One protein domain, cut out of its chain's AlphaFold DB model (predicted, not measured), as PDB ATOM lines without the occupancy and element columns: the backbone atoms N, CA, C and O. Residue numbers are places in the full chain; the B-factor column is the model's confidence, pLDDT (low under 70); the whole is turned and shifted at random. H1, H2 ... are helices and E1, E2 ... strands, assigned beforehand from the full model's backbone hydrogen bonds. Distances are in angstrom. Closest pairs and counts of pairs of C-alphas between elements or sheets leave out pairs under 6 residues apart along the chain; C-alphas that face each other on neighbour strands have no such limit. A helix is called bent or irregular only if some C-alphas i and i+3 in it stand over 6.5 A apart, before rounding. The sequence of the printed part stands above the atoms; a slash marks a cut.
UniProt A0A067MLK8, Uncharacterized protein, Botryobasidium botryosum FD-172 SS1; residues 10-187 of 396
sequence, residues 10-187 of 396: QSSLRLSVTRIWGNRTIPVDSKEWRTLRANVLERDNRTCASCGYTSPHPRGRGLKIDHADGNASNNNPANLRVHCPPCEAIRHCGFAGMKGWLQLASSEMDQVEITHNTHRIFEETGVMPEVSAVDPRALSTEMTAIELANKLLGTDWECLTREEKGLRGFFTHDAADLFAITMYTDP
ATOM      1  N   GLN A  10      24.975  14.510  10.071       42.31
ATOM      2  CA  GLN A  10      24.752  13.985  11.413       42.31
ATOM      3  C   GLN A  10      25.890  12.986  11.663       42.31
ATOM      4  O   GLN A  10      25.811  11.813  11.312       42.31
ATOM      5  N   SER A  11      27.020  13.473  12.174       54.75
ATOM      6  CA  SER A  11      28.039  12.594  12.725       54.75
ATOM      7  C   SER A  11      27.367  11.852  13.874       54.75
ATOM      8  O   SER A  11      27.013  12.489  14.869       54.75
ATOM      9  N   SER A  12      27.140  10.549  13.706       75.12
ATOM     10  CA  SER A  12      26.660   9.667  14.772       75.12
ATOM     11  C   SER A  12      27.428   9.986  16.057       75.12
ATOM     12  O   SER A  12      28.664   9.995  16.062       75.12
ATOM     13  N   LEU A  13      26.699  10.364  17.113       91.69
ATOM     14  CA  LEU A  13      27.285  10.643  18.417       91.69
ATOM     15  C   LEU A  13      28.093   9.414  18.844       91.69
ATOM     16  O   LEU A  13      27.584   8.299  18.839       91.69
ATOM     17  N   ARG A  14      29.358   9.611  19.200       93.06
ATOM     18  CA  ARG A  14      30.258   8.529  19.603       93.06
ATOM     19  C   ARG A  14      31.300   9.046  20.576       93.06
ATOM     20  O   ARG A  14      31.571  10.246  20.603       93.06
ATOM     21  N   LEU A  15      31.899   8.127  21.326       94.62
ATOM     22  CA  LEU A  15      33.033   8.418  22.198       94.62
ATOM     23  C   LEU A  15      34.158   9.041  21.366       94.62
ATOM     24  O   LEU A  15      34.649   8.434  20.413       94.62
ATOM     25  N   SER A  16      34.541  10.269  21.701       92.31
ATOM     26  CA  SER A  16      35.586  10.988  20.977       92.31
ATOM     27  C   SER A  16      36.460  11.827  21.895       92.31
ATOM     28  O   SER A  16      36.160  12.050  23.069       92.31
ATOM     29  N   VAL A  17      37.557  12.319  21.325       89.50
ATOM     30  CA  VAL A  17      38.445  13.296  21.947       89.50
ATOM     31  C   VAL A  17      38.517  14.531  21.063       89.50
ATOM     32  O   VAL A  17      38.588  14.430  19.838       89.50
ATOM     33  N   THR A  18      38.524  15.708  21.680       76.12
ATOM     34  CA  THR A  18      38.755  16.960  20.955       76.12
ATOM     35  C   THR A  18      40.252  17.244  20.917       76.12
ATOM     36  O   THR A  18      40.886  17.355  21.965       76.12
ATOM     37  N   ARG A  19      40.817  17.344  19.707       67.31
ATOM     38  CA  ARG A  19      42.261  17.540  19.471       67.31
ATOM     39  C   ARG A  19      42.684  19.019  19.434       67.31
ATOM     40  O   ARG A  19      43.873  19.306  19.480       67.31
ATOM     41  N   ILE A  20      41.732  19.953  19.363       57.31
ATOM     42  CA  ILE A  20      42.002  21.388  19.197       57.31
ATOM     43  C   ILE A  20      41.368  22.165  20.352       57.31
ATOM     44  O   ILE A  20      40.148  22.248  20.466       57.31
ATOM     45  N   TRP A  21      42.209  22.766  21.190       50.72
ATOM     46  CA  TRP A  21      41.806  23.788  22.154       50.72
ATOM     47  C   TRP A  21      42.234  25.143  21.595       50.72
ATOM     48  O   TRP A  21      43.372  25.570  21.764       50.72
ATOM     49  N   GLY A  22      41.340  25.792  20.851       53.41
ATOM     50  CA  GLY A  22      41.587  27.135  20.335       53.41
ATOM     51  C   GLY A  22      41.379  28.199  21.413       53.41
ATOM     52  O   GLY A  22      40.444  28.111  22.213       53.41
ATOM     53  N   ASN A  23      42.208  29.244  21.398       57.62
ATOM     54  CA  ASN A  23      41.918  30.469  22.139       57.62
ATOM     55  C   ASN A  23      40.638  31.094  21.573       57.62
ATOM     56  O   ASN A  23      40.561  31.411  20.387       57.62
ATOM     57  N   ARG A  24      39.617  31.253  22.420       67.06
ATOM     58  CA  ARG A  24      38.381  31.948  22.047       67.06
ATOM     59  C   ARG A  24      38.693  33.425  21.825       67.06
ATOM     60  O   ARG A  24      39.299  34.054  22.688       67.06
ATOM     61  N   THR A  25      38.231  33.990  20.715       75.44
ATOM     62  CA  THR A  25      38.341  35.436  20.445       75.44
ATOM     63  C   THR A  25      37.408  36.276  21.308       75.44
ATOM     64  O   THR A  25      37.695  37.443  21.552       75.44
ATOM     65  N   ILE A  26      36.306  35.692  21.793       78.69
ATOM     66  CA  ILE A  26      35.330  36.363  22.657       78.69
ATOM     67  C   ILE A  26      35.329  35.684  24.041       78.69
ATOM     68  O   ILE A  26      35.046  34.482  24.123       78.69
ATOM     69  N   PRO A  27      35.606  36.418  25.137       80.75
ATOM     70  CA  PRO A  27      35.518  35.884  26.496       80.75
ATOM     71  C   PRO A  27      34.100  35.413  26.843       80.75
ATOM     72  O   PRO A  27      33.116  36.081  26.525       80.75
ATOM     73  N   VAL A  28      33.970  34.274  27.528       73.31
ATOM     74  CA  VAL A  28      32.661  33.655  27.834       73.31
ATOM     75  C   VAL A  28      31.830  34.415  28.877       73.31
ATOM     76  O   VAL A  28      30.635  34.170  29.037       73.31
ATOM     77  N   ASP A  29      32.456  35.336  29.594       75.75
ATOM     78  CA  ASP A  29      31.865  36.243  30.577       75.75
ATOM     79  C   ASP A  29      31.605  37.650  30.010       75.75
ATOM     80  O   ASP A  29      31.100  38.523  30.722       75.75
ATOM     81  N   SER A  30      31.895  37.873  28.729       79.81
ATOM     82  CA  SER A  30      31.617  39.132  28.039       79.81
ATOM     83  C   SER A  30      30.120  39.320  27.762       79.81
ATOM     84  O   SER A  30      29.319  38.376  27.792       79.81
ATOM     85  N   LYS A  31      29.697  40.564  27.516       80.44
ATOM     86  CA  LYS A  31      28.313  40.852  27.105       80.44
ATOM     87  C   LYS A  31      28.054  40.281  25.710       80.44
ATOM     88  O   LYS A  31      27.000  39.685  25.494       80.44
ATOM     89  N   GLU A  32      29.036  40.392  24.818       86.75
ATOM     90  CA  GLU A  32      28.984  39.893  23.446       86.75
ATOM     91  C   GLU A  32      28.710  38.383  23.411       86.75
ATOM     92  O   GLU A  32      27.784  37.942  22.729       86.75
ATOM     93  N   TRP A  33      29.436  37.586  24.207       84.25
ATOM     94  CA  TRP A  33      29.212  36.137  24.272       84.25
ATOM     95  C   TRP A  33      27.841  35.778  24.844       84.25
ATOM     96  O   TRP A  33      27.181  34.876  24.329       84.25
ATOM     97  N   ARG A  34      27.382  36.474  25.895       83.12
ATOM     98  CA  ARG A  34      26.053  36.219  26.478       83.12
ATOM     99  C   ARG A  34      24.938  36.470  25.462       83.12
ATOM    100  O   ARG A  34      24.016  35.660  25.389       83.12
ATOM    101  N   THR A  35      25.038  37.542  24.675       84.12
ATOM    102  CA  THR A  35      24.080  37.854  23.605       84.12
ATOM    103  C   THR A  35      24.141  36.824  22.479       84.12
ATOM    104  O   THR A  35      23.108  36.267  22.119       84.12
ATOM    105  N   LEU A  36      25.337  36.499  21.975       87.44
ATOM    106  CA  LEU A  36      25.515  35.478  20.936       87.44
ATOM    107  C   LEU A  36      24.936  34.127  21.369       87.44
ATOM    108  O   LEU A  36      24.172  33.504  20.636       87.44
ATOM    109  N   ARG A  37      25.256  33.699  22.593       89.25
ATOM    110  CA  ARG A  37      24.736  32.465  23.179       89.25
ATOM    111  C   ARG A  37      23.210  32.469  23.248       89.25
ATOM    112  O   ARG A  37      22.611  31.453  22.913       89.25
ATOM    113  N   ALA A  38      22.593  33.559  23.705       83.88
ATOM    114  CA  ALA A  38      21.136  33.651  23.792       83.88
ATOM    115  C   ALA A  38      20.483  33.476  22.413       83.88
ATOM    116  O   ALA A  38      19.587  32.648  22.277       83.88
ATOM    117  N   ASN A  39      21.016  34.150  21.388       86.44
ATOM    118  CA  ASN A  39      20.509  34.066  20.018       86.44
ATOM    119  C   ASN A  39      20.629  32.650  19.433       86.44
ATOM    120  O   ASN A  39      19.707  32.176  18.779       86.44
ATOM    121  N   VAL A  40      21.752  31.959  19.667       89.81
ATOM    122  CA  VAL A  40      21.944  30.580  19.181       89.81
ATOM    123  C   VAL A  40      20.997  29.609  19.890       89.81
ATOM    124  O   VAL A  40      20.392  28.762  19.240       89.81
ATOM    125  N   LEU A  41      20.820  29.752  21.209       88.75
ATOM    126  CA  LEU A  41      19.873  28.929  21.969       88.75
ATOM    127  C   LEU A  41      18.426  29.136  21.513       88.75
ATOM    128  O   LEU A  41      17.672  28.170  21.466       88.75
ATOM    129  N   GLU A  42      18.040  30.373  21.201       83.94
ATOM    130  CA  GLU A  42      16.715  30.694  20.671       83.94
ATOM    131  C   GLU A  42      16.522  30.132  19.258       83.94
ATOM    132  O   GLU A  42      15.546  29.422  19.020       83.94
ATOM    133  N   ARG A  43      17.486  30.363  18.355       93.12
ATOM    134  CA  ARG A  43      17.470  29.845  16.977       93.12
ATOM    135  C   ARG A  43      17.306  28.327  16.937       93.12
ATOM    136  O   ARG A  43      16.499  27.825  16.162       93.12
ATOM    137  N   ASP A  44      18.060  27.614  17.768       90.62
ATOM    138  CA  ASP A  44      18.058  26.147  17.796       90.62
ATOM    139  C   ASP A  44      16.969  25.582  18.717       90.62
ATOM    140  O   ASP A  44      16.983  24.394  19.018       90.62
ATOM    141  N   ASN A  45      16.055  26.418  19.227       89.62
ATOM    142  CA  ASN A  45      15.018  26.043  20.193       89.62
ATOM    143  C   ASN A  45      15.557  25.240  21.399       89.62
ATOM    144  O   ASN A  45      14.864  24.406  21.975       89.62
ATOM    145  N   ARG A  46      16.804  25.505  21.815       93.00
ATOM    146  CA  ARG A  46      17.516  24.782  22.890       93.00
ATOM    147  C   ARG A  46      17.629  23.270  22.631       93.00
ATOM    148  O   ARG A  46      17.722  22.487  23.581       93.00
ATOM    149  N   THR A  47      17.643  22.870  21.365       95.31
ATOM    150  CA  THR A  47      17.737  21.480  20.927       95.31
ATOM    151  C   THR A  47      19.190  21.095  20.664       95.31
ATOM    152  O   THR A  47      19.926  21.782  19.961       95.31
ATOM    153  N   CYS A  48      19.624  19.982  21.247       96.25
ATOM    154  CA  CYS A  48      20.946  19.413  21.034       96.25
ATOM    155  C   CYS A  48      21.100  18.927  19.585       96.25
ATOM    156  O   CYS A  48      20.352  18.061  19.144       96.25
ATOM    157  N   ALA A  49      22.124  19.396  18.878       95.19
ATOM    158  CA  ALA A  49      22.437  18.989  17.511       95.19
ATOM    159  C   ALA A  49      22.948  17.538  17.404       95.19
ATOM    160  O   ALA A  49      22.922  16.965  16.318       95.19
ATOM    161  N   SER A  50      23.426  16.941  18.506       94.25
ATOM    162  CA  SER A  50      23.909  15.550  18.521       94.25
ATOM    163  C   SER A  50      22.803  14.522  18.722       94.25
ATOM    164  O   SER A  50      22.756  13.556  17.971       94.25
ATOM    165  N   CYS A  51      21.959  14.692  19.742       95.12
ATOM    166  CA  CYS A  51      20.919  13.710  20.063       95.12
ATOM    167  C   CYS A  51      19.501  14.180  19.721       95.12
ATOM    168  O   CYS A  51      18.634  13.348  19.519       95.12
ATOM    169  N   GLY A  52      19.244  15.486  19.605       95.25
ATOM    170  CA  GLY A  52      17.888  16.020  19.433       95.25
ATOM    171  C   GLY A  52      17.157  16.318  20.748       95.25
ATOM    172  O   GLY A  52      16.025  16.798  20.721       95.25
ATOM    173  N   TYR A  53      17.797  16.109  21.904       95.12
ATOM    174  CA  TYR A  53      17.239  16.499  23.201       95.12
ATOM    175  C   TYR A  53      16.935  18.000  23.250       95.12
ATOM    176  O   TYR A  53      17.831  18.824  23.050       95.12
ATOM    177  N   THR A  54      15.689  18.355  23.560       94.19
ATOM    178  CA  THR A  54      15.247  19.746  23.707       94.19
ATOM    179  C   THR A  54      15.110  20.082  25.182       94.19
ATOM    180  O   THR A  54      14.240  19.551  25.865       94.19
ATOM    181  N   SER A  55      15.969  20.973  25.680       89.25
ATOM    182  CA  SER A  55      15.965  21.341  27.099       89.25
ATOM    183  C   SER A  55      14.667  22.071  27.473       89.25
ATOM    184  O   SER A  55      14.367  23.109  26.871       89.25
ATOM    185  N   PRO A  56      13.934  21.616  28.508       85.12
ATOM    186  CA  PRO A  56      12.753  22.319  29.005       85.12
ATOM    187  C   PRO A  56      13.114  23.608  29.763       85.12
ATOM    188  O   PRO A  56      12.248  24.446  30.013       85.12
ATOM    189  N   HIS A  57      14.390  23.813  30.124       83.25
ATOM    190  CA  HIS A  57      14.836  25.027  30.805       83.25
ATOM    191  C   HIS A  57      14.609  26.276  29.932       83.25
ATOM    192  O   HIS A  57      15.231  26.406  28.875       83.25
ATOM    193  N   PRO A  58      13.852  27.295  30.395       75.06
ATOM    194  CA  PRO A  58      13.438  28.426  29.561       75.06
ATOM    195  C   PRO A  58      14.621  29.233  29.010       75.06
ATOM    196  O   PRO A  58      14.555  29.793  27.924       75.06
ATOM    197  N   ARG A  59      15.748  29.252  29.728       78.38
ATOM    198  CA  ARG A  59      16.999  29.899  29.282       78.38
ATOM    199  C   ARG A  59      18.065  28.949  28.714       78.38
ATOM    200  O   ARG A  59      19.210  29.368  28.578       78.38
ATOM    201  N   GLY A  60      17.747  27.672  28.478       81.75
ATOM    202  CA  GLY A  60      18.720  26.677  28.002       81.75
ATOM    203  C   GLY A  60      19.950  26.561  28.911       81.75
ATOM    204  O   GLY A  60      21.096  26.647  28.451       81.75
ATOM    205  N   ARG A  61      19.729  26.482  30.232       84.12
ATOM    206  CA  ARG A  61      20.820  26.393  31.210       84.12
ATOM    207  C   ARG A  61      21.592  25.090  30.982       84.12
ATOM    208  O   ARG A  61      21.029  24.082  30.582       84.12
ATOM    209  N   GLY A  62      22.909  25.137  31.171       86.44
ATOM    210  CA  GLY A  62      23.788  23.974  31.016       86.44
ATOM    211  C   GLY A  62      24.211  23.661  29.579       86.44
ATOM    212  O   GLY A  62      25.374  23.307  29.386       86.44
ATOM    213  N   LEU A  63      23.340  23.877  28.585       91.81
ATOM    214  CA  LEU A  63      23.629  23.633  27.163       91.81
ATOM    215  C   LEU A  63      24.944  24.288  26.717       91.81
ATOM    216  O   LEU A  63      25.263  25.402  27.140       91.81
ATOM    217  N   LYS A  64      25.725  23.636  25.864       91.56
ATOM    218  CA  LYS A  64      27.004  24.146  25.351       91.56
ATOM    219  C   LYS A  64      26.845  24.654  23.925       91.56
ATOM    220  O   LYS A  64      25.977  24.186  23.200       91.56
ATOM    221  N   ILE A  65      27.649  25.657  23.578       90.44
ATOM    222  CA  ILE A  65      27.772  26.149  22.205       90.44
ATOM    223  C   ILE A  65      29.091  25.606  21.667       90.44
ATOM    224  O   ILE A  65      30.139  25.921  22.242       90.44
ATOM    225  N   ASP A  66      28.998  24.793  20.622       88.88
ATOM    226  CA  ASP A  66      30.111  24.194  19.884       88.88
ATOM    227  C   ASP A  66      30.310  24.913  18.549       88.88
ATOM    228  O   ASP A  66      29.357  25.440  17.966       88.88
ATOM    229  N   HIS A  67      31.549  24.909  18.066       89.75
ATOM    230  CA  HIS A  67      31.933  25.434  16.761       89.75
ATOM    231  C   HIS A  67      32.079  24.255  15.799       89.75
ATOM    232  O   HIS A  67      32.958  23.415  15.976       89.75
ATOM    233  N   ALA A  68      31.229  24.189  14.777       87.94
ATOM    234  CA  ALA A  68      31.136  23.059  13.856       87.94
ATOM    235  C   ALA A  68      32.441  22.775  13.095       87.94
ATOM    236  O   ALA A  68      32.719  21.626  12.759       87.94
ATOM    237  N   ASP A  69      33.225  23.817  12.829       86.25
ATOM    238  CA  ASP A  69      34.538  23.748  12.185       86.25
ATOM    239  C   ASP A  69      35.706  23.520  13.165       86.25
ATOM    240  O   ASP A  69      36.863  23.474  12.750       86.25
ATOM    241  N   GLY A  70      35.432  23.410  14.470       82.38
ATOM    242  CA  GLY A  70      36.444  23.306  15.524       82.38
ATOM    243  C   GLY A  70      37.249  24.592  15.764       82.38
ATOM    244  O   GLY A  70      38.128  24.616  16.630       82.38
ATOM    245  N   ASN A  71      36.962  25.678  15.043       83.62
ATOM    246  CA  ASN A  71      37.631  26.959  15.205       83.62
ATOM    247  C   ASN A  71      36.873  27.828  16.213       83.62
ATOM    248  O   ASN A  71      35.924  28.533  15.873       83.62
ATOM    249  N   ALA A  72      37.375  27.864  17.448       84.00
ATOM    250  CA  ALA A  72      36.819  28.651  18.552       84.00
ATOM    251  C   ALA A  72      36.741  30.176  18.295       84.00
ATOM    252  O   ALA A  72      36.151  30.907  19.094       84.00
ATOM    253  N   SER A  73      37.350  30.667  17.212       85.12
ATOM    254  CA  SER A  73      37.287  32.070  16.793       85.12
ATOM    255  C   SER A  73      36.184  32.361  15.768       85.12
ATOM    256  O   SER A  73      35.821  33.525  15.589       85.12
ATOM    257  N   ASN A  74      35.638  31.338  15.099       89.56
ATOM    258  CA  ASN A  74      34.611  31.492  14.071       89.56
ATOM    259  C   ASN A  74      33.208  31.586  14.692       89.56
ATOM    260  O   ASN A  74      32.429  30.635  14.702       89.56
ATOM    261  N   ASN A  75      32.879  32.770  15.199       89.69
ATOM    262  CA  ASN A  75      31.606  33.043  15.871       89.69
ATOM    263  C   ASN A  75      30.446  33.363  14.911       89.69
ATOM    264  O   ASN A  75      29.445  33.938  15.341       89.69
ATOM    265  N   ASN A  76      30.560  33.019  13.622       90.94
ATOM    266  CA  ASN A  76      29.427  33.100  12.705       90.94
ATOM    267  C   ASN A  76      28.305  32.198  13.245       90.94
ATOM    268  O   ASN A  76      28.557  31.007  13.421       90.94
ATOM    269  N   PRO A  77      27.078  32.703  13.483       87.81
ATOM    270  CA  PRO A  77      25.989  31.882  13.995       87.81
ATOM    271  C   PRO A  77      25.808  30.572  13.224       87.81
ATOM    272  O   PRO A  77      25.627  29.539  13.856       87.81
ATOM    273  N   ALA A  78      25.934  30.560  11.893       90.44
ATOM    274  CA  ALA A  78      25.804  29.340  11.085       90.44
ATOM    275  C   ALA A  78      26.854  28.253  11.407       90.44
ATOM    276  O   ALA A  78      26.608  27.074  11.164       90.44
ATOM    277  N   ASN A  79      27.999  28.638  11.977       92.62
ATOM    278  CA  ASN A  79      29.041  27.728  12.453       92.62
ATOM    279  C   ASN A  79      28.784  27.221  13.884       92.62
ATOM    280  O   ASN A  79      29.453  26.302  14.342       92.62
ATOM    281  N   LEU A  80      27.837  27.810  14.612       93.19
ATOM    282  CA  LEU A  80      27.570  27.473  16.007       93.19
ATOM    283  C   LEU A  80      26.449  26.446  16.121       93.19
ATOM    284  O   LEU A  80      25.439  26.545  15.422       93.19
ATOM    285  N   ARG A  81      26.613  25.491  17.036       93.50
ATOM    286  CA  ARG A  81      25.636  24.436  17.333       93.50
ATOM    287  C   ARG A  81      25.411  24.316  18.832       93.50
ATOM    288  O   ARG A  81      26.321  24.548  19.626       93.50
ATOM    289  N   VAL A  82      24.203  23.928  19.222       94.25
ATOM    290  CA  VAL A  82      23.861  23.634  20.616       94.25
ATOM    291  C   VAL A  82      24.106  22.157  20.918       94.25
ATOM    292  O   VAL A  82      23.650  21.294  20.177       94.25
ATOM    293  N   HIS A  83      24.757  21.843  22.037       95.62
ATOM    294  CA  HIS A  83      24.879  20.472  22.544       95.62
ATOM    295  C   HIS A  83      24.424  20.370  24.001       95.62
ATOM    296  O   HIS A  83      24.656  21.275  24.809       95.62
ATOM    297  N   CYS A  84      23.767  19.263  24.358       96.56
ATOM    298  CA  CYS A  84      23.457  18.974  25.754       96.56
ATOM    299  C   CYS A  84      24.719  18.513  26.508       96.56
ATOM    300  O   CYS A  84      25.620  17.930  25.897       96.56
ATOM    301  N   PRO A  85      24.806  18.754  27.831       96.75
ATOM    302  CA  PRO A  85      25.961  18.336  28.622       96.75
ATOM    303  C   PRO A  85      26.284  16.830  28.537       96.75
ATOM    304  O   PRO A  85      27.469  16.513  28.444       96.75
ATOM    305  N   PRO A  86      25.299  15.906  28.485       97.38
ATOM    306  CA  PRO A  86      25.579  14.486  28.261       97.38
ATOM    307  C   PRO A  86      26.282  14.196  26.924       97.38
ATOM    308  O   PRO A  86      27.285  13.487  26.894       97.38
ATOM    309  N   CYS A  87      25.830  14.797  25.816       96.81
ATOM    310  CA  CYS A  87      26.484  14.628  24.509       96.81
ATOM    311  C   CYS A  87      27.905  15.201  24.489       96.81
ATOM    312  O   CYS A  87      28.797  14.629  23.866       96.81
ATOM    313  N   GLU A  88      28.132  16.314  25.185       94.50
ATOM    314  CA  GLU A  88      29.470  16.885  25.350       94.50
ATOM    315  C   GLU A  88      30.386  15.954  26.148       94.50
ATOM    316  O   GLU A  88      31.536  15.756  25.768       94.50
ATOM    317  N   ALA A  89      29.882  15.314  27.207       96.31
ATOM    318  CA  ALA A  89      30.652  14.328  27.960       96.31
ATOM    319  C   ALA A  89      31.093  13.149  27.077       96.31
ATOM    320  O   ALA A  89      32.249  12.738  27.140       96.31
ATOM    321  N   ILE A  90      30.219  12.663  26.192       97.19
ATOM    322  CA  ILE A  90      30.559  11.627  25.206       97.19
ATOM    323  C   ILE A  90      31.624  12.116  24.210       97.19
ATOM    324  O   ILE A  90      32.595  11.406  23.936       97.19
ATOM    325  N   ARG A  91      31.478  13.344  23.693       93.19
ATOM    326  CA  ARG A  91      32.430  13.944  22.740       93.19
ATOM    327  C   ARG A  91      33.797  14.266  23.350       93.19
ATOM    328  O   ARG A  91      34.774  14.425  22.614       93.19
ATOM    329  N   HIS A  92      33.852  14.361  24.677       92.62
ATOM    330  CA  HIS A  92      35.043  14.578  25.491       92.62
ATOM    331  C   HIS A  92      35.247  13.408  26.467       92.62
ATOM    332  O   HIS A  92      35.459  13.621  27.666       92.62
ATOM    333  N   CYS A  93      35.199  12.172  25.960       94.69
ATOM    334  CA  CYS A  93      35.103  10.973  26.798       94.69
ATOM    335  C   CYS A  93      36.271  10.814  27.781       94.69
ATOM    336  O   CYS A  93      36.056  10.361  28.901       94.69
ATOM    337  N   GLY A  94      37.481  11.264  27.431       93.56
ATOM    338  CA  GLY A  94      38.623  11.248  28.351       93.56
ATOM    339  C   GLY A  94      38.437  12.179  29.553       93.56
ATOM    340  O   GLY A  94      38.709  11.794  30.687       93.56
ATOM    341  N   PHE A  95      37.910  13.389  29.330       93.12
ATOM    342  CA  PHE A  95      37.578  14.310  30.421       93.12
ATOM    343  C   PHE A  95      36.428  13.774  31.269       93.12
ATOM    344  O   PHE A  95      36.503  13.816  32.495       93.12
ATOM    345  N   ALA A  96      35.391  13.243  30.626       96.00
ATOM    346  CA  ALA A  96      34.262  12.649  31.325       96.00
ATOM    347  C   ALA A  96      34.682  11.425  32.159       96.00
ATOM    348  O   ALA A  96      34.254  11.297  33.302       96.00
ATOM    349  N   GLY A  97      35.595  10.595  31.646       93.75
ATOM    350  CA  GLY A  97      36.214   9.493  32.383       93.75
ATOM    351  C   GLY A  97      36.987   9.964  33.616       93.75
ATOM    352  O   GLY A  97      36.770   9.442  34.703       93.75
ATOM    353  N   MET A  98      37.810  11.017  33.500       93.06
ATOM    354  CA  MET A  98      38.505  11.616  34.658       93.06
ATOM    355  C   MET A  98      37.552  12.174  35.724       93.06
ATOM    356  O   MET A  98      37.937  12.312  36.883       93.06
ATOM    357  N   LYS A  99      36.330  12.550  35.336       92.69
ATOM    358  CA  LYS A  99      35.282  13.017  36.249       92.69
ATOM    359  C   LYS A  99      34.423  11.894  36.824       92.69
ATOM    360  O   LYS A  99      33.528  12.198  37.601       92.69
ATOM    361  N   GLY A 100      34.672  10.645  36.437       94.94
ATOM    362  CA  GLY A 100      33.847   9.506  36.828       94.94
ATOM    363  C   GLY A 100      32.478   9.477  36.151       94.94
ATOM    364  O   GLY A 100      31.670   8.630  36.496       94.94
ATOM    365  N   TRP A 101      32.197  10.357  35.183       97.94
ATOM    366  CA  TRP A 101      30.865  10.509  34.579       97.94
ATOM    367  C   TRP A 101      30.469   9.379  33.635       97.94
ATOM    368  O   TRP A 101      29.282   9.208  33.367       97.94
ATOM    369  N   LEU A 102      31.447   8.655  33.088       97.88
ATOM    370  CA  LEU A 102      31.212   7.601  32.109       97.88
ATOM    371  C   LEU A 102      31.793   6.275  32.578       97.88
ATOM    372  O   LEU A 102      32.983   6.184  32.885       97.88
ATOM    373  N   GLN A 103      30.963   5.244  32.502       96.94
ATOM    374  CA  GLN A 103      31.375   3.851  32.453       96.94
ATOM    375  C   GLN A 103      31.207   3.351  31.015       96.94
ATOM    376  O   GLN A 103      30.247   3.726  30.339       96.94
ATOM    377  N   LEU A 104      32.138   2.532  30.525       98.00
ATOM    378  CA  LEU A 104      31.998   1.922  29.206       98.00
ATOM    379  C   LEU A 104      31.351   0.542  29.305       98.00
ATOM    380  O   LEU A 104      31.584  -0.203  30.256       98.00
ATOM    381  N   ALA A 105      30.570   0.203  28.287       97.31
ATOM    382  CA  ALA A 105      30.086  -1.147  28.035       97.31
ATOM    383  C   ALA A 105      29.957  -1.368  26.522       97.31
ATOM    384  O   ALA A 105      29.784  -0.416  25.756       97.31
ATOM    385  N   SER A 106      30.057  -2.621  26.084       96.62
ATOM    386  CA  SER A 106      29.714  -2.998  24.712       96.62
ATOM    387  C   SER A 106      28.197  -3.068  24.582       96.62
ATOM    388  O   SER A 106      27.538  -3.662  25.437       96.62
ATOM    389  N   SER A 107      27.635  -2.452  23.545       96.12
ATOM    390  CA  SER A 107      26.189  -2.418  23.334       96.12
ATOM    391  C   SER A 107      25.847  -2.247  21.852       96.12
ATOM    392  O   SER A 107      26.476  -1.470  21.130       96.12
ATOM    393  N   GLU A 108      24.816  -2.971  21.412       95.00
ATOM    394  CA  GLU A 108      24.201  -2.797  20.089       95.00
ATOM    395  C   GLU A 108      23.311  -1.544  20.031       95.00
ATOM    396  O   GLU A 108      23.012  -1.054  18.944       95.00
ATOM    397  N   MET A 109      22.904  -1.011  21.190       95.25
ATOM    398  CA  MET A 109      22.214   0.271  21.288       95.25
ATOM    399  C   MET A 109      23.174   1.388  20.864       95.25
ATOM    400  O   MET A 109      24.349   1.428  21.257       95.25
ATOM    401  N   ASP A 110      22.700   2.305  20.024       95.44
ATOM    402  CA  ASP A 110      23.530   3.435  19.633       95.44
ATOM    403  C   ASP A 110      23.659   4.458  20.775       95.44
ATOM    404  O   ASP A 110      22.906   4.479  21.753       95.44
ATOM    405  N   GLN A 111      24.669   5.320  20.679       97.31
ATOM    406  CA  GLN A 111      24.962   6.272  21.745       97.31
ATOM    407  C   GLN A 111      23.869   7.339  21.921       97.31
ATOM    408  O   GLN A 111      23.738   7.902  23.013       97.31
ATOM    409  N   VAL A 112      23.117   7.656  20.862       96.94
ATOM    410  CA  VAL A 112      22.011   8.621  20.918       96.94
ATOM    411  C   VAL A 112      20.860   8.015  21.710       96.94
ATOM    412  O   VAL A 112      20.352   8.663  22.623       96.94
ATOM    413  N   GLU A 113      20.511   6.766  21.424       96.50
ATOM    414  CA  GLU A 113      19.468   6.017  22.116       96.50
ATOM    415  C   GLU A 113      19.805   5.820  23.600       96.50
ATOM    416  O   GLU A 113      18.974   6.130  24.454       96.50
ATOM    417  N   ILE A 114      21.052   5.462  23.936       98.00
ATOM    418  CA  ILE A 114      21.530   5.408  25.334       98.00
ATOM    419  C   ILE A 114      21.329   6.759  26.032       98.00
ATOM    420  O   ILE A 114      20.822   6.830  27.155       98.00
ATOM    421  N   THR A 115      21.698   7.852  25.360       97.62
ATOM    422  CA  THR A 115      21.570   9.209  25.910       97.62
ATOM    423  C   THR A 115      20.100   9.586  26.123       97.62
ATOM    424  O   THR A 115      19.763  10.158  27.158       97.62
ATOM    425  N   HIS A 116      19.212   9.235  25.190       96.44
ATOM    426  CA  HIS A 116      17.771   9.469  25.307       96.44
ATOM    427  C   HIS A 116      17.117   8.648  26.408       96.44
ATOM    428  O   HIS A 116      16.367   9.206  27.206       96.44
ATOM    429  N   ASN A 117      17.424   7.355  26.494       97.12
ATOM    430  CA  ASN A 117      16.902   6.495  27.549       97.12
ATOM    431  C   ASN A 117      17.346   6.995  28.925       97.12
ATOM    432  O   ASN A 117      16.535   7.048  29.848       97.12
ATOM    433  N   THR A 118      18.593   7.458  29.037       97.88
ATOM    434  CA  THR A 118      19.100   8.070  30.270       97.88
ATOM    435  C   THR A 118      18.361   9.369  30.605       97.88
ATOM    436  O   THR A 118      17.911   9.519  31.736       97.88
ATOM    437  N   HIS A 119      18.175  10.278  29.634       96.06
ATOM    438  CA  HIS A 119      17.374  11.494  29.828       96.06
ATOM    439  C   HIS A 119      15.963  11.167  30.312       96.06
ATOM    440  O   HIS A 119      15.536  11.704  31.325       96.06
ATOM    441  N   ARG A 120      15.273  10.252  29.627       95.12
ATOM    442  CA  ARG A 120      13.901   9.858  29.950       95.12
ATOM    443  C   ARG A 120      13.792   9.326  31.379       95.12
ATOM    444  O   ARG A 120      12.985   9.828  32.152       95.12
ATOM    445  N   ILE A 121      14.628   8.351  31.749       93.25
ATOM    446  CA  ILE A 121      14.589   7.761  33.094       93.25
ATOM    447  C   ILE A 121      14.944   8.809  34.156       93.25
ATOM    448  O   ILE A 121      14.276   8.890  35.186       93.25
ATOM    449  N   PHE A 122      15.962   9.636  33.910       94.56
ATOM    450  CA  PHE A 122      16.363  10.674  34.857       94.56
ATOM    451  C   PHE A 122      15.284  11.748  35.030       94.56
ATOM    452  O   PHE A 122      15.041  12.197  36.145       94.56
ATOM    453  N   GLU A 123      14.609  12.157  33.958       89.50
ATOM    454  CA  GLU A 123      13.534  13.152  34.023       89.50
ATOM    455  C   GLU A 123      12.286  12.619  34.731       89.50
ATOM    456  O   GLU A 123      11.638  13.366  35.462       89.50
ATOM    457  N   GLU A 124      11.978  11.332  34.558       87.06
ATOM    458  CA  GLU A 124      10.870  10.656  35.239       87.06
ATOM    459  C   GLU A 124      11.144  10.438  36.736       87.06
ATOM    460  O   GLU A 124      10.232  10.555  37.554       87.06
ATOM    461  N   THR A 125      12.386  10.107  37.109       87.56
ATOM    462  CA  THR A 125      12.708   9.595  38.458       87.56
ATOM    463  C   THR A 125      13.578  10.523  39.306       87.56
ATOM    464  O   THR A 125      13.609  10.396  40.529       87.56
ATOM    465  N   GLY A 126      14.320  11.440  38.684       85.06
ATOM    466  CA  GLY A 126      15.363  12.243  39.328       85.06
ATOM    467  C   GLY A 126      16.608  11.450  39.746       85.06
ATOM    468  O   GLY A 126      17.432  11.969  40.506       85.06
ATOM    469  N   VAL A 127      16.744  10.197  39.298       86.38
ATOM    470  CA  VAL A 127      17.833   9.282  39.666       86.38
ATOM    471  C   VAL A 127      18.548   8.807  38.405       86.38
ATOM    472  O   VAL A 127      17.922   8.526  37.384       86.38
ATOM    473  N   MET A 128      19.880   8.730  38.466       94.94
ATOM    474  CA  MET A 128      20.675   8.183  37.366       94.94
ATOM    475  C   MET A 128      20.423   6.676  37.235       94.94
ATOM    476  O   MET A 128      20.558   5.968  38.234       94.94
ATOM    477  N   PRO A 129      20.053   6.175  36.043       93.88
ATOM    478  CA  PRO A 129      19.831   4.751  35.843       93.88
ATOM    479  C   PRO A 129      21.143   3.962  35.839       93.88
ATOM    480  O   PRO A 129      22.155   4.417  35.310       93.88
ATOM    481  N   GLU A 130      21.085   2.739  36.354       93.56
ATOM    482  CA  GLU A 130      22.132   1.738  36.147       93.56
ATOM    483  C   GLU A 130      22.206   1.316  34.671       93.56
ATOM    484  O   GLU A 130      21.215   1.392  33.936       93.56
ATOM    485  N   VAL A 131      23.360   0.791  34.246       94.50
ATOM    486  CA  VAL A 131      23.600   0.342  32.858       94.50
ATOM    487  C   VAL A 131      22.490  -0.591  32.362       94.50
ATOM    488  O   VAL A 131      21.951  -0.383  31.279       94.50
ATOM    489  N   SER A 132      22.088  -1.566  33.182       93.50
ATOM    490  CA  SER A 132      21.061  -2.557  32.837       93.50
ATOM    491  C   SER A 132      19.652  -1.976  32.691       93.50
ATOM    492  O   SER A 132      18.824  -2.560  31.996       93.50
ATOM    493  N   ALA A 133      19.371  -0.832  33.323       94.75
ATOM    494  CA  ALA A 133      18.103  -0.126  33.169       94.75
ATOM    495  C   ALA A 133      18.049   0.681  31.860       94.75
ATOM    496  O   ALA A 133      16.962   0.927  31.339       94.75
ATOM    497  N   VAL A 134      19.210   1.084  31.328       97.06
ATOM    498  CA  VAL A 134      19.327   1.778  30.036       97.06
ATOM    499  C   VAL A 134      19.392   0.782  28.879       97.06
ATOM    500  O   VAL A 134      18.649   0.929  27.910       97.06
ATOM    501  N   ASP A 135      20.248  -0.235  28.991       97.38
ATOM    502  CA  ASP A 135      20.337  -1.357  28.057       97.38
ATOM    503  C   ASP A 135      20.638  -2.668  28.811       97.38
ATOM    504  O   ASP A 135      21.780  -2.908  29.218       97.38
ATOM    505  N   PRO A 136      19.654  -3.572  28.964       95.50
ATOM    506  CA  PRO A 136      19.847  -4.841  29.665       95.50
ATOM    507  C   PRO A 136      20.749  -5.828  28.910       95.50
ATOM    508  O   PRO A 136      21.135  -6.848  29.477       95.50
ATOM    509  N   ARG A 137      21.067  -5.565  27.634       96.44
ATOM    510  CA  ARG A 137      21.960  -6.403  26.815       96.44
ATOM    511  C   ARG A 137      23.395  -5.879  26.780       96.44
ATOM    512  O   ARG A 137      24.232  -6.493  26.119       96.44
ATOM    513  N   ALA A 138      23.679  -4.772  27.461       96.38
ATOM    514  CA  ALA A 138      25.023  -4.228  27.532       96.38
ATOM    515  C   ALA A 138      25.967  -5.201  28.256       96.38
ATOM    516  O   ALA A 138      25.636  -5.759  29.304       96.38
ATOM    517  N   LEU A 139      27.160  -5.394  27.697       95.44
ATOM    518  CA  LEU A 139      28.192  -6.263  28.252       95.44
ATOM    519  C   LEU A 139      29.298  -5.416  28.877       95.44
ATOM    520  O   LEU A 139      29.835  -4.508  28.234       95.44
ATOM    521  N   SER A 140      29.655  -5.727  30.122       92.56
ATOM    522  CA  SER A 140      30.746  -5.058  30.832       92.56
ATOM    523  C   SER A 140      32.063  -5.184  30.070       92.56
ATOM    524  O   SER A 140      32.349  -6.211  29.454       92.56
ATOM    525  N   THR A 141      32.891  -4.150  30.156       94.12
ATOM    526  CA  THR A 141      34.253  -4.153  29.626       94.12
ATOM    527  C   THR A 141      35.223  -3.676  30.699       94.12
ATOM    528  O   THR A 141      34.864  -2.851  31.535       94.12
ATOM    529  N   GLU A 142      36.456  -4.173  30.640       92.62
ATOM    530  CA  GLU A 142      37.569  -3.657  31.444       92.62
ATOM    531  C   GLU A 142      38.105  -2.327  30.889       92.62
ATOM    532  O   GLU A 142      38.755  -1.574  31.605       92.62
ATOM    533  N   MET A 143      37.824  -2.019  29.615       94.44
ATOM    534  CA  MET A 143      38.278  -0.787  28.972       94.44
ATOM    535  C   MET A 143      37.606   0.432  29.609       94.44
ATOM    536  O   MET A 143      36.386   0.599  29.544       94.44
ATOM    537  N   THR A 144      38.401   1.348  30.148       96.38
ATOM    538  CA  THR A 144      37.894   2.604  30.708       96.38
ATOM    539  C   THR A 144      37.754   3.699  29.646       96.38
ATOM    540  O   THR A 144      38.402   3.694  28.595       96.38
ATOM    541  N   ALA A 145      36.944   4.721  29.943       95.44
ATOM    542  CA  ALA A 145      36.809   5.898  29.079       95.44
ATOM    543  C   ALA A 145      38.139   6.656  28.891       95.44
ATOM    544  O   ALA A 145      38.372   7.229  27.827       95.44
ATOM    545  N   ILE A 146      39.022   6.635  29.897       95.31
ATOM    546  CA  ILE A 146      40.343   7.276  29.845       95.31
ATOM    547  C   ILE A 146      41.277   6.502  28.906       95.31
ATOM    548  O   ILE A 146      41.941   7.112  28.069       95.31
ATOM    549  N   GLU A 147      41.311   5.173  29.004       95.00
ATOM    550  CA  GLU A 147      42.149   4.329  28.142       95.00
ATOM    551  C   GLU A 147      41.725   4.424  26.676       95.00
ATOM    552  O   GLU A 147      42.567   4.663  25.805       95.00
ATOM    553  N   LEU A 148      40.417   4.349  26.404       94.88
ATOM    554  CA  LEU A 148      39.897   4.534  25.052       94.88
ATOM    555  C   LEU A 148      40.227   5.934  24.512       94.88
ATOM    556  O   LEU A 148      40.648   6.073  23.363       94.88
ATOM    557  N   ALA A 149      40.085   6.978  25.335       94.19
ATOM    558  CA  ALA A 149      40.438   8.341  24.948       94.19
ATOM    559  C   ALA A 149      41.929   8.487  24.612       94.19
ATOM    560  O   ALA A 149      42.269   9.081  23.588       94.19
ATOM    561  N   ASN A 150      42.818   7.910  25.425       93.31
ATOM    562  CA  ASN A 150      44.257   7.902  25.156       93.31
ATOM    563  C   ASN A 150      44.575   7.213  23.823       93.31
ATOM    564  O   ASN A 150      45.401   7.708  23.056       93.31
ATOM    565  N   LYS A 151      43.870   6.124  23.498       93.00
ATOM    566  CA  LYS A 151      44.009   5.456  22.199       93.00
ATOM    567  C   LYS A 151      43.536   6.341  21.039       93.00
ATOM    568  O   LYS A 151      44.238   6.466  20.035       93.00
ATOM    569  N   LEU A 152      42.394   7.011  21.197       91.62
ATOM    570  CA  LEU A 152      41.806   7.930  20.212       91.62
ATOM    571  C   LEU A 152      42.657   9.185  19.939       91.62
ATOM    572  O   LEU A 152      42.500   9.825  18.895       91.62
ATOM    573  N   LEU A 153      43.563   9.558  20.849       89.88
ATOM    574  CA  LEU A 153      44.521  10.643  20.609       89.88
ATOM    575  C   LEU A 153      45.561  10.270  19.545       89.88
ATOM    576  O   LEU A 153      45.947  11.135  18.762       89.88
ATOM    577  N   GLY A 154      45.990   9.004  19.507       85.75
ATOM    578  CA  GLY A 154      47.027   8.510  18.592       85.75
ATOM    579  C   GLY A 154      46.516   7.682  17.411       85.75
ATOM    580  O   GLY A 154      47.282   7.400  16.498       85.75
ATOM    581  N   THR A 155      45.243   7.280  17.426       87.75
ATOM    582  CA  THR A 155      44.642   6.384  16.427       87.75
ATOM    583  C   THR A 155      43.378   7.009  15.852       87.75
ATOM    584  O   THR A 155      42.518   7.476  16.603       87.75
ATOM    585  N   ASP A 156      43.236   7.010  14.529       85.75
ATOM    586  CA  ASP A 156      41.989   7.436  13.896       85.75
ATOM    587  C   ASP A 156      40.883   6.399  14.111       85.75
ATOM    588  O   ASP A 156      41.140   5.196  14.156       85.75
ATOM    589  N   TRP A 157      39.635   6.864  14.225       84.81
ATOM    590  CA  TRP A 157      38.484   6.008  14.543       84.81
ATOM    591  C   TRP A 157      38.388   4.784  13.630       84.81
ATOM    592  O   TRP A 157      38.090   3.687  14.098       84.81
ATOM    593  N   GLU A 158      38.665   4.947  12.334       88.06
ATOM    594  CA  GLU A 158      38.547   3.848  11.377       88.06
ATOM    595  C   GLU A 158      39.529   2.703  11.622       88.06
ATOM    596  O   GLU A 158      39.228   1.567  11.254       88.06
ATOM    597  N   CYS A 159      40.629   2.972  12.325       90.69
ATOM    598  CA  CYS A 159      41.656   2.001  12.678       90.69
ATOM    599  C   CYS A 159      41.378   1.257  13.997       90.69
ATOM    600  O   CYS A 159      42.153   0.374  14.360       90.69
ATOM    601  N   LEU A 160      40.308   1.594  14.726       89.44
ATOM    602  CA  LEU A 160      39.916   0.867  15.937       89.44
ATOM    603  C   LEU A 160      39.386  -0.537  15.621       89.44
ATOM    604  O   LEU A 160      38.820  -0.779  14.550       89.44
ATOM    605  N   THR A 161      39.527  -1.455  16.581       92.94
ATOM    606  CA  THR A 161      38.973  -2.809  16.449       92.94
ATOM    607  C   THR A 161      37.442  -2.776  16.440       92.94
ATOM    608  O   THR A 161      36.811  -1.804  16.865       92.94
ATOM    609  N   ARG A 162      36.811  -3.857  15.967       89.56
ATOM    610  CA  ARG A 162      35.344  -3.981  15.994       89.56
ATOM    611  C   ARG A 162      34.788  -3.882  17.419       89.56
ATOM    612  O   ARG A 162      33.754  -3.255  17.612       89.56
ATOM    613  N   GLU A 163      35.485  -4.467  18.389       90.31
ATOM    614  CA  GLU A 163      35.126  -4.416  19.810       90.31
ATOM    615  C   GLU A 163      35.171  -2.979  20.340       90.31
ATOM    616  O   GLU A 163      34.215  -2.517  20.953       90.31
ATOM    617  N   GLU A 164      36.222  -2.223  20.013       92.56
ATOM    618  CA  GLU A 164      36.380  -0.826  20.436       92.56
ATOM    619  C   GLU A 164      35.345   0.102  19.796       92.56
ATOM    620  O   GLU A 164      34.780   0.960  20.474       92.56
ATOM    621  N   LYS A 165      35.033  -0.099  18.508       92.06
ATOM    622  CA  LYS A 165      33.938   0.616  17.824       92.06
ATOM    623  C   LYS A 165      32.558   0.265  18.410       92.06
ATOM    624  O   LYS A 165      31.615   1.049  18.269       92.06
ATOM    625  N   GLY A 166      32.433  -0.894  19.059       93.69
ATOM    626  CA  GLY A 166      31.228  -1.357  19.753       93.69
ATOM    627  C   GLY A 166      31.028  -0.753  21.146       93.69
ATOM    628  O   GLY A 166      29.935  -0.853  21.697       93.69
ATOM    629  N   LEU A 167      32.040  -0.085  21.709       96.88
ATOM    630  CA  LEU A 167      31.926   0.531  23.028       96.88
ATOM    631  C   LEU A 167      30.991   1.745  23.013       96.88
ATOM    632  O   LEU A 167      30.971   2.553  22.075       96.88
ATOM    633  N   ARG A 168      30.223   1.880  24.093       97.62
ATOM    634  CA  ARG A 168      29.318   2.995  24.375       97.62
ATOM    635  C   ARG A 168      29.577   3.536  25.773       97.62
ATOM    636  O   ARG A 168      29.976   2.795  26.669       97.62
ATOM    637  N   GLY A 169      29.360   4.834  25.948       97.88
ATOM    638  CA  GLY A 169      29.402   5.492  27.246       97.88
ATOM    639  C   GLY A 169      28.033   5.458  27.912       97.88
ATOM    640  O   GLY A 169      27.076   6.017  27.375       97.88
ATOM    641  N   PHE A 170      27.969   4.846  29.087       98.44
ATOM    642  CA  PHE A 170      26.842   4.910  30.008       98.44
ATOM    643  C   PHE A 170      27.164   5.900  31.124       98.44
ATOM    644  O   PHE A 170      28.315   6.028  31.547       98.44
ATOM    645  N   PHE A 171      26.152   6.629  31.579       98.31
ATOM    646  CA  PHE A 171      26.328   7.703  32.548       98.31
ATOM    647  C   PHE A 171      26.215   7.167  33.973       98.31
ATOM    648  O   PHE A 171      25.258   6.477  34.303       98.31
ATOM    649  N   THR A 172      27.185   7.504  34.818       96.56
ATOM    650  CA  THR A 172      27.219   7.074  36.221       96.56
ATOM    651  C   THR A 172      26.405   8.014  37.118       96.56
ATOM    652  O   THR A 172      25.926   9.066  36.686       96.56
ATOM    653  N   HIS A 173      26.305   7.685  38.408       91.69
ATOM    654  CA  HIS A 173      25.708   8.569  39.413       91.69
ATOM    655  C   HIS A 173      26.362   9.968  39.469       91.69
ATOM    656  O   HIS A 173      25.653  10.962  39.623       91.69
ATOM    657  N   ASP A 174      27.680  10.069  39.252       91.81
ATOM    658  CA  ASP A 174      28.428  11.337  39.246       91.81
ATOM    659  C   ASP A 174      28.041  12.264  38.080       91.81
ATOM    660  O   ASP A 174      28.351  13.459  38.086       91.81
ATOM    661  N   ALA A 175      27.358  11.731  37.062       95.31
ATOM    662  CA  ALA A 175      26.888  12.491  35.910       95.31
ATOM    663  C   ALA A 175      25.528  13.180  36.135       95.31
ATOM    664  O   ALA A 175      25.087  13.908  35.245       95.31
ATOM    665  N   ALA A 176      24.868  13.005  37.290       92.81
ATOM    666  CA  ALA A 176      23.512  13.514  37.553       92.81
ATOM    667  C   ALA A 176      23.339  15.014  37.239       92.81
ATOM    668  O   ALA A 176      22.353  15.429  36.621       92.81
ATOM    669  N   ASP A 177      24.336  15.831  37.587       91.25
ATOM    670  CA  ASP A 177      24.314  17.276  37.343       91.25
ATOM    671  C   ASP A 177      24.276  17.641  35.848       91.25
ATOM    672  O   ASP A 177      23.752  18.699  35.490       91.25
ATOM    673  N   LEU A 178      24.796  16.781  34.959       94.44
ATOM    674  CA  LEU A 178      24.753  16.992  33.506       94.44
ATOM    675  C   LEU A 178      23.316  16.976  32.972       94.44
ATOM    676  O   LEU A 178      23.008  17.713  32.032       94.44
ATOM    677  N   PHE A 179      22.450  16.168  33.583       95.06
ATOM    678  CA  PHE A 179      21.043  16.029  33.220       95.06
ATOM    679  C   PHE A 179      20.198  17.083  33.942       95.06
ATOM    680  O   PHE A 179      19.522  17.891  33.293       95.06
ATOM    681  N   ALA A 180      20.329  17.171  35.270       90.56
ATOM    682  CA  ALA A 180      19.538  18.067  36.114       90.56
ATOM    683  C   ALA A 180      19.641  19.543  35.702       90.56
ATOM    684  O   ALA A 180      18.645  20.266  35.704       90.56
ATOM    685  N   ILE A 181      20.827  20.008  35.291       85.38
ATOM    686  CA  ILE A 181      21.044  21.414  34.914       85.38
ATOM    687  C   ILE A 181      20.212  21.861  33.700       85.38
ATOM    688  O   ILE A 181      19.989  23.064  33.525       85.38
ATOM    689  N   THR A 182      19.786  20.913  32.860       87.06
ATOM    690  CA  THR A 182      18.989  21.172  31.653       87.06
ATOM    691  C   THR A 182      17.484  21.067  31.882       87.06
ATOM    692  O   THR A 182      16.716  21.496  31.017       87.06
ATOM    693  N   MET A 183      17.056  20.575  33.044       84.50
ATOM    694  CA  MET A 183      15.650  20.476  33.418       84.50
ATOM    695  C   MET A 183      15.107  21.826  33.916       84.50
ATOM    696  O   MET A 183      15.843  22.651  34.466       84.50
ATOM    697  N   TYR A 184      13.807  22.073  33.720       67.31
ATOM    698  CA  TYR A 184      13.092  23.177  34.361       67.31
ATOM    699  C   TYR A 184      12.243  22.629  35.496       67.31
ATOM    700  O   TYR A 184      11.308  21.872  35.258       67.31
ATOM    701  N   THR A 185      12.532  23.051  36.716       60.03
ATOM    702  CA  THR A 185      11.602  22.915  37.829       60.03
ATOM    703  C   THR A 185      10.853  24.239  37.965       60.03
ATOM    704  O   THR A 185      11.469  25.262  38.270       60.03
ATOM    705  N   ASP A 186       9.541  24.257  37.681       51.00
ATOM    706  CA  ASP A 186       8.718  25.437  37.980       51.00
ATOM    707  C   ASP A 186       8.708  25.606  39.507       51.00
ATOM    708  O   ASP A 186       8.235  24.710  40.216       51.00
ATOM    709  N   PRO A 187       9.212  26.734  40.037       50.44
ATOM    710  CA  PRO A 187       9.246  26.976  41.475       50.44
ATOM    711  C   PRO A 187       7.866  26.899  42.147       50.44
ATOM    712  O   PRO A 187       7.795  26.754  43.361       50.44
TER     713      PRO A 187
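AT A GLANCE: This is residues 10 to 187 of the 396 residues of an uncharacterized protein of Botryobasidium botryosum FD-172 SS1 (UniProt A0A067MLK8). Two unequal lobes stand side by side, with the short helix H2 between them near the middle of the whole: the smaller has H1 packed on the strand hairpin E1 and E2 among long loops, and the larger is built round the two-stranded ribbon E3 and E4. H3 and H6 lie on the E3 side of that ribbon, H4 and H5 on the E4 side, H7 near the last residue of E3, and H8 follows E4. The printed part has 178 residues, with eight named helices and four named strands in the order H1 E1 E2 H2 H3 E3 H4 H5 H6 H7 E4 H8; both two-stranded sheets are antiparallel. The class is mixed, helices and strands, with under half of the residues in named elements. The whole is compact, with a radius of gyration of the C-alphas of 16.4 A and spans of 46 by 43 by 26 A.

HOW THE PARTS SIT: After residues 10 to 30 comes H1, residues 31 to 43, which touches no helix. E1, residues 64 to 67, and E2, residues 80 to 83, are an antiparallel hairpin, with N 64 and O 83 2.8 A apart, within hydrogen-bond range. The closest C-alphas of H1 and E2 are those of Leu 41 and Val 82, 6.8 A apart. H2, residues 85 to 91, and H3, residues 93 to 98, touch only at the corner, and only just, with 3 pairs of C-alphas within 8 A; their closest C-alphas are those of Ala 89 and Ala 96, 5.2 A apart. E3, residues 102 to 106, and E4, residues 167 to 171, are antiparallel, with N 170 and O 103 2.8 A apart, within hydrogen-bond range. H4, residues 111 to 125, comes closest to E4 at the C-alphas of Gln 111 and Arg 168, 6.1 A apart. With its residues 114 to 118 alone, H4 only just touches H5, residues 131 to 134, with 3 pairs of C-alphas within 8 A, the closest those of Asn 117 and Val 134 at 5.9 A. H6, residues 145 to 154, touches H3, closest at the C-alphas of Gly 94 and Ile 146, 4.6 A apart, at a steep tilt of 50 degrees, opposite ways. H7, residues 162 to 165, is close to H6 but not clearly touching; the C-alphas of Leu 148 and Glu 164 are 7.9 A apart. H8, residues 173 to 180, touches H2, closest at the C-alphas of Pro 85 and Leu 178, 5.2 A apart. H8 is irregular, with C-alphas 174 and 177 7.5 A apart. Every O i to N i+4 pair is within hydrogen-bond range in H1, H2, H3 and H4, against 5 of 6 in H6 and 1 of 4 in H8, where 3 of 5 O i to N i+3 pairs are; H5 and H7 are too short for an O i to N i+4 pair.

IN THESE COORDINATES: H1 begins at C-alpha 31, (28.313, 40.852, 27.105), and is 18.5 A long. H4 is the longest helix by residues, at 21.0 A, and H6 measures 14.9 A. E3 measures 13.0 A and E4 13.2 A. H8 ends at C-alpha 180, (19.538, 18.067, 36.114).

THE WHOLE: The C-alphas of Cys 159 and Pro 187 are the two farthest apart, at 50.0 A. The printed part has no cut. The links H1 to E1, 20 residues, and E1 to E2, 12 residues, are long. Mean pLDDT of the printed part is 88.9; it is under 70 at residues 10 to 11, 19 to 24 and 184 to 187.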